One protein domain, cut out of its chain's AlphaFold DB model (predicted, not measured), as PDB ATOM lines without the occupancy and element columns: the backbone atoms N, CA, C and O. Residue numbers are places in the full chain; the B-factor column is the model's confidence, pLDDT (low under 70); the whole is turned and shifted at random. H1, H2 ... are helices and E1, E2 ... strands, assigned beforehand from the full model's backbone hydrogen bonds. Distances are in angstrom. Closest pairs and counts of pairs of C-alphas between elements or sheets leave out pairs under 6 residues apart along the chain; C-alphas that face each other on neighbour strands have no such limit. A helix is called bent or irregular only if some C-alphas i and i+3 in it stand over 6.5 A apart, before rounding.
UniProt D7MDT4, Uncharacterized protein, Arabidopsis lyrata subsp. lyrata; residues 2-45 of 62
ATOM      1  N   ILE A   2     -31.202  44.995   7.732       82.38
ATOM      2  CA  ILE A   2     -31.889  44.408   6.560       82.38
ATOM      3  C   ILE A   2     -31.455  44.965   5.184       82.38
ATOM      4  O   ILE A   2     -31.350  44.216   4.224       82.38
ATOM      5  N   SER A   3     -31.133  46.261   5.092       83.81
ATOM      6  CA  SER A   3     -30.723  46.909   3.831       83.81
ATOM      7  C   SER A   3     -29.427  46.328   3.251       83.81
ATOM      8  O   SER A   3     -29.325  46.114   2.049       83.81
ATOM      9  N   ILE A   4     -28.463  45.992   4.113       87.44
ATOM     10  CA  ILE A   4     -27.178  45.423   3.684       87.44
ATOM     11  C   ILE A   4     -27.402  44.049   3.047       87.44
ATOM     12  O   ILE A   4     -26.830  43.772   2.001       87.44
ATOM     13  N   VAL A   5     -28.281  43.235   3.641       89.50
ATOM     14  CA  VAL A   5     -28.634  41.896   3.144       89.50
ATOM     15  C   VAL A   5     -29.228  41.984   1.737       89.50
ATOM     16  O   VAL A   5     -28.745  41.322   0.822       89.50
ATOM     17  N   ILE A   6     -30.191  42.887   1.541       90.88
ATOM     18  CA  ILE A   6     -30.842  43.103   0.242       90.88
ATOM     19  C   ILE A   6     -29.825  43.557  -0.810       90.88
ATOM     20  O   ILE A   6     -29.796  43.023  -1.915       90.88
ATOM     21  N   ILE A   7     -28.957  44.515  -0.471       92.19
ATOM     22  CA  ILE A   7     -27.930  45.012  -1.397       92.19
ATOM     23  C   ILE A   7     -26.977  43.883  -1.797       92.19
ATOM     24  O   ILE A   7     -26.638  43.768  -2.973       92.19
ATOM     25  N   THR A   8     -26.561  43.037  -0.850       92.19
ATOM     26  CA  THR A   8     -25.657  41.919  -1.145       92.19
ATOM     27  C   THR A   8     -26.302  40.848  -2.016       92.19
ATOM     28  O   THR A   8     -25.656  40.380  -2.949       92.19
ATOM     29  N   GLU A   9     -27.568  40.497  -1.778       91.81
ATOM     30  CA  GLU A   9     -28.295  39.534  -2.615       91.81
ATOM     31  C   GLU A   9     -28.429  40.045  -4.054       91.81
ATOM     32  O   GLU A   9     -28.119  39.329  -5.008       91.81
ATOM     33  N   LEU A  10     -28.775  41.323  -4.207       93.00
ATOM     34  CA  LEU A  10     -28.960  41.959  -5.509       93.00
ATOM     35  C   LEU A  10     -27.633  42.108  -6.272       93.00
ATOM     36  O   LEU A  10     -27.584  41.914  -7.486       93.00
ATOM     37  N   LEU A  11     -26.531  42.388  -5.566       91.25
ATOM     38  CA  LEU A  11     -25.187  42.408  -6.153       91.25
ATOM     39  C   LEU A  11     -24.746  41.023  -6.630       91.25
ATOM     40  O   LEU A  11     -24.134  40.920  -7.693       91.25
ATOM     41  N   VAL A  12     -25.034  39.965  -5.870       91.88
ATOM     42  CA  VAL A  12     -24.708  38.587  -6.269       91.88
ATOM     43  C   VAL A  12     -25.493  38.207  -7.523       91.88
ATOM     44  O   VAL A  12     -24.912  37.739  -8.503       91.88
ATOM     45  N   GLU A  13     -26.795  38.481  -7.549       90.69
ATOM     46  CA  GLU A  13     -27.622  38.212  -8.724       90.69
ATOM     47  C   GLU A  13     -27.122  38.995  -9.952       90.69
ATOM     48  O   GLU A  13     -26.876  38.415 -11.013       90.69
ATOM     49  N   TYR A  14     -26.840  40.288  -9.785       90.62
ATOM     50  CA  TYR A  14     -26.348  41.141 -10.863       90.62
ATOM     51  C   TYR A  14     -24.968  40.714 -11.385       90.62
ATOM     52  O   TYR A  14     -24.753  40.633 -12.594       90.62
ATOM     53  N   THR A  15     -24.027  40.399 -10.493       87.75
ATOM     54  CA  THR A  15     -22.669  39.985 -10.882       87.75
ATOM     55  C   THR A  15     -22.656  38.629 -11.581       87.75
ATOM     56  O   THR A  15     -21.876  38.444 -12.515       87.75
ATOM     57  N   THR A  16     -23.543  37.697 -11.217       87.62
ATOM     58  CA  THR A  16     -23.670  36.417 -11.937       87.62
ATOM     59  C   THR A  16     -24.259  36.597 -13.337       87.62
ATOM     60  O   THR A  16     -23.771  35.978 -14.289       87.62
ATOM     61  N   ALA A  17     -25.255  37.473 -13.494       86.44
ATOM     62  CA  ALA A  17     -25.804  37.832 -14.799       86.44
ATOM     63  C   ALA A  17     -24.741  38.509 -15.679       86.44
ATOM     64  O   ALA A  17     -24.552  38.128 -16.838       86.44
ATOM     65  N   LEU A  18     -23.986  39.447 -15.100       84.25
ATOM     66  CA  LEU A  18     -22.883  40.124 -15.770       84.25
ATOM     67  C   LEU A  18     -21.780  39.134 -16.163       84.25
ATOM     68  O   LEU A  18     -21.318  39.165 -17.294       84.25
ATOM     69  N   GLY A  19     -21.427  38.189 -15.290       82.44
ATOM     70  CA  GLY A  19     -20.447  37.142 -15.579       82.44
ATOM     71  C   GLY A  19     -20.856  36.231 -16.740       82.44
ATOM     72  O   GLY A  19     -20.022  35.913 -17.585       82.44
ATOM     73  N   LYS A  20     -22.138  35.857 -16.845       77.12
ATOM     74  CA  LYS A  20     -22.663  35.085 -17.989       77.12
ATOM     75  C   LYS A  20     -22.601  35.880 -19.291       77.12
ATOM     76  O   LYS A  20     -22.207  35.340 -20.323       77.12
ATOM     77  N   LEU A  21     -22.950  37.164 -19.233       77.25
ATOM     78  CA  LEU A  21     -22.869  38.070 -20.373       77.25
ATOM     79  C   LEU A  21     -21.412  38.268 -20.810       77.25
ATOM     80  O   LEU A  21     -21.091  38.109 -21.985       77.25
ATOM     81  N   THR A  22     -20.503  38.523 -19.870       70.94
ATOM     82  CA  THR A  22     -19.072  38.657 -20.151       70.94
ATOM     83  C   THR A  22     -18.473  37.344 -20.650       70.94
ATOM     84  O   THR A  22     -17.673  37.383 -21.568       70.94
ATOM     85  N   ALA A  23     -18.881  36.175 -20.153       69.19
ATOM     86  CA  ALA A  23     -18.404  34.890 -20.677       69.19
ATOM     87  C   ALA A  23     -18.836  34.630 -22.133       69.19
ATOM     88  O   ALA A  23     -18.112  33.964 -22.870       69.19
ATOM     89  N   GLY A  24     -19.993  35.153 -22.553       63.56
ATOM     90  CA  GLY A  24     -20.460  35.069 -23.940       63.56
ATOM     91  C   GLY A  24     -19.853  36.126 -24.869       63.56
ATOM     92  O   GLY A  24     -19.701  35.869 -26.062       63.56
ATOM     93  N   ILE A  25     -19.514  37.303 -24.335       63.19
ATOM     94  CA  ILE A  25     -19.031  38.450 -25.120       63.19
ATOM     95  C   ILE A  25     -17.512  38.538 -25.147       63.19
ATOM     96  O   ILE A  25     -16.969  38.991 -26.150       63.19
ATOM     97  N   LEU A  26     -16.821  38.144 -24.073       60.53
ATOM     98  CA  LEU A  26     -15.374  38.252 -23.995       60.53
ATOM     99  C   LEU A  26     -14.803  37.319 -25.063       60.53
ATOM    100  O   LEU A  26     -14.887  36.096 -24.900       60.53
ATOM    101  N   PRO A  27     -14.225  37.860 -26.152       57.25
ATOM    102  CA  PRO A  27     -13.519  37.041 -27.105       57.25
ATOM    103  C   PRO A  27     -12.371  36.483 -26.284       57.25
ATOM    104  O   PRO A  27     -11.460  37.222 -25.895       57.25
ATOM    105  N   ARG A  28     -12.452  35.196 -25.921       58.06
ATOM    106  CA  ARG A  28     -11.295  34.476 -25.400       58.06
ATOM    107  C   ARG A  28     -10.215  34.810 -26.403       58.06
ATOM    108  O   ARG A  28     -10.414  34.534 -27.580       58.06
ATOM    109  N   ARG A  29      -9.184  35.527 -25.954       56.84
ATOM    110  CA  ARG A  29      -8.074  36.028 -26.759       56.84
ATOM    111  C   ARG A  29      -7.395  34.822 -27.400       56.84
ATOM    112  O   ARG A  29      -6.402  34.315 -26.894       56.84
ATOM    113  N   GLN A  30      -8.004  34.312 -28.460       50.88
ATOM    114  CA  GLN A  30      -7.516  33.235 -29.280       50.88
ATOM    115  C   GLN A  30      -6.645  33.968 -30.277       50.88
ATOM    116  O   GLN A  30      -7.077  34.413 -31.337       50.88
ATOM    117  N   GLY A  31      -5.444  34.268 -29.780       56.53
ATOM    118  CA  GLY A  31      -4.340  34.622 -30.631       56.53
ATOM    119  C   GLY A  31      -4.245  33.562 -31.715       56.53
ATOM    120  O   GLY A  31      -4.285  32.370 -31.424       56.53
ATOM    121  N   ASP A  32      -4.117  34.073 -32.928       55.19
ATOM    122  CA  ASP A  32      -3.799  33.359 -34.150       55.19
ATOM    123  C   ASP A  32      -4.983  32.764 -34.934       55.19
ATOM    124  O   ASP A  32      -5.755  31.935 -34.457       55.19
ATOM    125  N   GLY A  33      -5.089  33.209 -36.188       56.03
ATOM    126  CA  GLY A  33      -5.893  32.559 -37.219       56.03
ATOM    127  C   GLY A  33      -7.366  32.958 -37.315       56.03
ATOM    128  O   GLY A  33      -8.239  32.141 -37.059       56.03
ATOM    129  N   ASN A  34      -7.638  34.175 -37.801       57.09
ATOM    130  CA  ASN A  34      -8.664  34.469 -38.820       57.09
ATOM    131  C   ASN A  34     -10.135  34.006 -38.607       57.09
ATOM    132  O   ASN A  34     -10.952  34.074 -39.524       57.09
ATOM    133  N   VAL A  35     -10.510  33.531 -37.421       54.94
ATOM    134  CA  VAL A  35     -11.845  32.996 -37.134       54.94
ATOM    135  C   VAL A  35     -12.319  33.570 -35.812       54.94
ATOM    136  O   VAL A  35     -11.794  33.249 -34.747       54.94
ATOM    137  N   VAL A  36     -13.344  34.415 -35.876       58.94
ATOM    138  CA  VAL A  36     -14.003  34.939 -34.680       58.94
ATOM    139  C   VAL A  36     -15.142  33.984 -34.341       58.94
ATOM    140  O   VAL A  36     -16.119  33.859 -35.084       58.94
ATOM    141  N   ARG A  37     -15.008  33.264 -33.225       57.84
ATOM    142  CA  ARG A  37     -16.095  32.442 -32.681       57.84
ATOM    143  C   ARG A  37     -16.928  33.290 -31.730       57.84
ATOM    144  O   ARG A  37     -16.437  33.694 -30.678       57.84
ATOM    145  N   ILE A  38     -18.181  33.536 -32.101       62.91
ATOM    146  CA  ILE A  38     -19.180  34.181 -31.241       62.91
ATOM    147  C   ILE A  38     -20.203  33.102 -30.877       62.91
ATOM    148  O   ILE A  38     -21.001  32.670 -31.711       62.91
ATOM    149  N   GLY A  39     -20.149  32.612 -29.637       69.31
ATOM    150  CA  GLY A  39     -20.999  31.506 -29.184       69.31
ATOM    151  C   GLY A  39     -20.802  30.225 -30.012       69.31
ATOM    152  O   GLY A  39     -19.687  29.718 -30.113       69.31
ATOM    153  N   SER A  40     -21.888  29.700 -30.601       59.72
ATOM    154  CA  SER A  40     -21.885  28.489 -31.447       59.72
ATOM    155  C   SER A  40     -21.710  28.771 -32.947       59.72
ATOM    156  O   SER A  40     -21.738  27.839 -33.752       59.72
ATOM    157  N   PHE A  41     -21.548  30.038 -33.337       57.12
ATOM    158  CA  PHE A  41     -21.360  30.434 -34.728       57.12
ATOM    159  C   PHE A  41     -19.879  30.692 -35.009       57.12
ATOM    160  O   PHE A  41     -19.216  31.479 -34.328       57.12
ATOM    161  N   SER A  42     -19.354  30.024 -36.036       59.59
ATOM    162  CA  SER A  42     -18.045  30.326 -36.608       59.59
ATOM    163  C   SER A  42     -18.233  31.269 -37.787       59.59
ATOM    164  O   SER A  42     -18.686  30.845 -38.851       59.59
ATOM    165  N   ILE A  43     -17.888  32.541 -37.608       61.69
ATOM    166  CA  ILE A  43     -17.822  33.482 -38.723       61.69
ATOM    167  C   ILE A  43     -16.385  33.439 -39.237       61.69
ATOM    168  O   ILE A  43     -15.442  33.796 -38.527       61.69
ATOM    169  N   TYR A  44     -16.217  32.947 -40.465       59.69
ATOM    170  CA  TYR A  44     -14.944  33.043 -41.166       59.69
ATOM    171  C   TYR A  44     -14.729  34.514 -41.524       59.69
ATOM    172  O   TYR A  44     -15.405  35.049 -42.403       59.69
ATOM    173  N   CYS A  45     -13.825  35.189 -40.814       56.81
ATOM    174  CA  CYS A  45     -13.355  36.492 -41.252       56.81
ATOM    175  C   CYS A  45     -12.301  36.218 -42.322       56.81
ATOM    176  O   CYS A  45     -11.299  35.589 -42.010       56.81
TER     177      CYS A  45
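This is residues 2 to 45 of the 62 residues of an uncharacterized protein of Arabidopsis lyrata subsp. lyrata (UniProt D7MDT4). One long helix, H1, sticks out as a nearly straight arm over residues 2 to 22, and a small hairpin of two short strands, E1 and E2, sits beyond its last residues as a little head. A loop, residues 26 to 34, joins the helix to the head, and the arm makes most of the length. The printed part has 44 residues with one named helix and two named strands, in the order H1, E1, E2 along the chain; the sheet has the order E1 - E2 and is antiparallel, and the class is mixed, helices and strands. The whole is extended, with a radius of gyration of the C-alphas of 16.6 A, and the C-alphas span 52 by 18 by 9 A, a rod.

Helix H1, residues 2 to 25, stands free over residues 2 to 22, with no C-alpha 8 or more residues apart along the chain within 10 A. In H1 every O i to N i+4 pair is within hydrogen-bond range. A short link of 9 residues leads from H1 to strand E1, residues 35 to 38. The closest C-alphas of H1 and E1 are those of Ile 25 and Ile 38, 7.5 A apart, while the two centres are 27.3 A apart. A tight link of 2 residues leads on to strand E2, residues 41 to 44. E1 and E2 form a hairpin and are antiparallel, with 156 degrees between their N-to-C directions. C-alphas 37 and 42 face each other at 4.9 A, and C-alphas 35 and 44 at 5.1 A. N 41 and O 38 are within hydrogen-bond range at 3.1 A, as are N 38 and O 41 at 3.2 A. H1 and E2 are apart.

H1 runs from Ile 2, with its C-alpha at (-31.889, 44.408, 6.560), to Ile 25, with its C-alpha at (-19.031, 38.450, -25.120), and measures 34.7 A from first to last C-alpha. It is not bent. E1 runs from Val 35 to Ile 38 and measures 9.5 A. E2 runs from Phe 41 to Tyr 44, also 9.5 A, and its last C-alpha is at (-14.944, 33.043, -41.166).

The two C-alphas farthest apart in the domain are those of Ile 2 and Gly 33, at 52.3 A. The first and last printed C-alphas, those of Ile 2 and Cys 45, are 51.9 A apart. The printed part has no cut, and neither of its links is long. The mean pLDDT of the printed part is 72.4; residues 23 to 45 are under 70, and the mean is 84 in H1, 59 in E1 and 60 in E2.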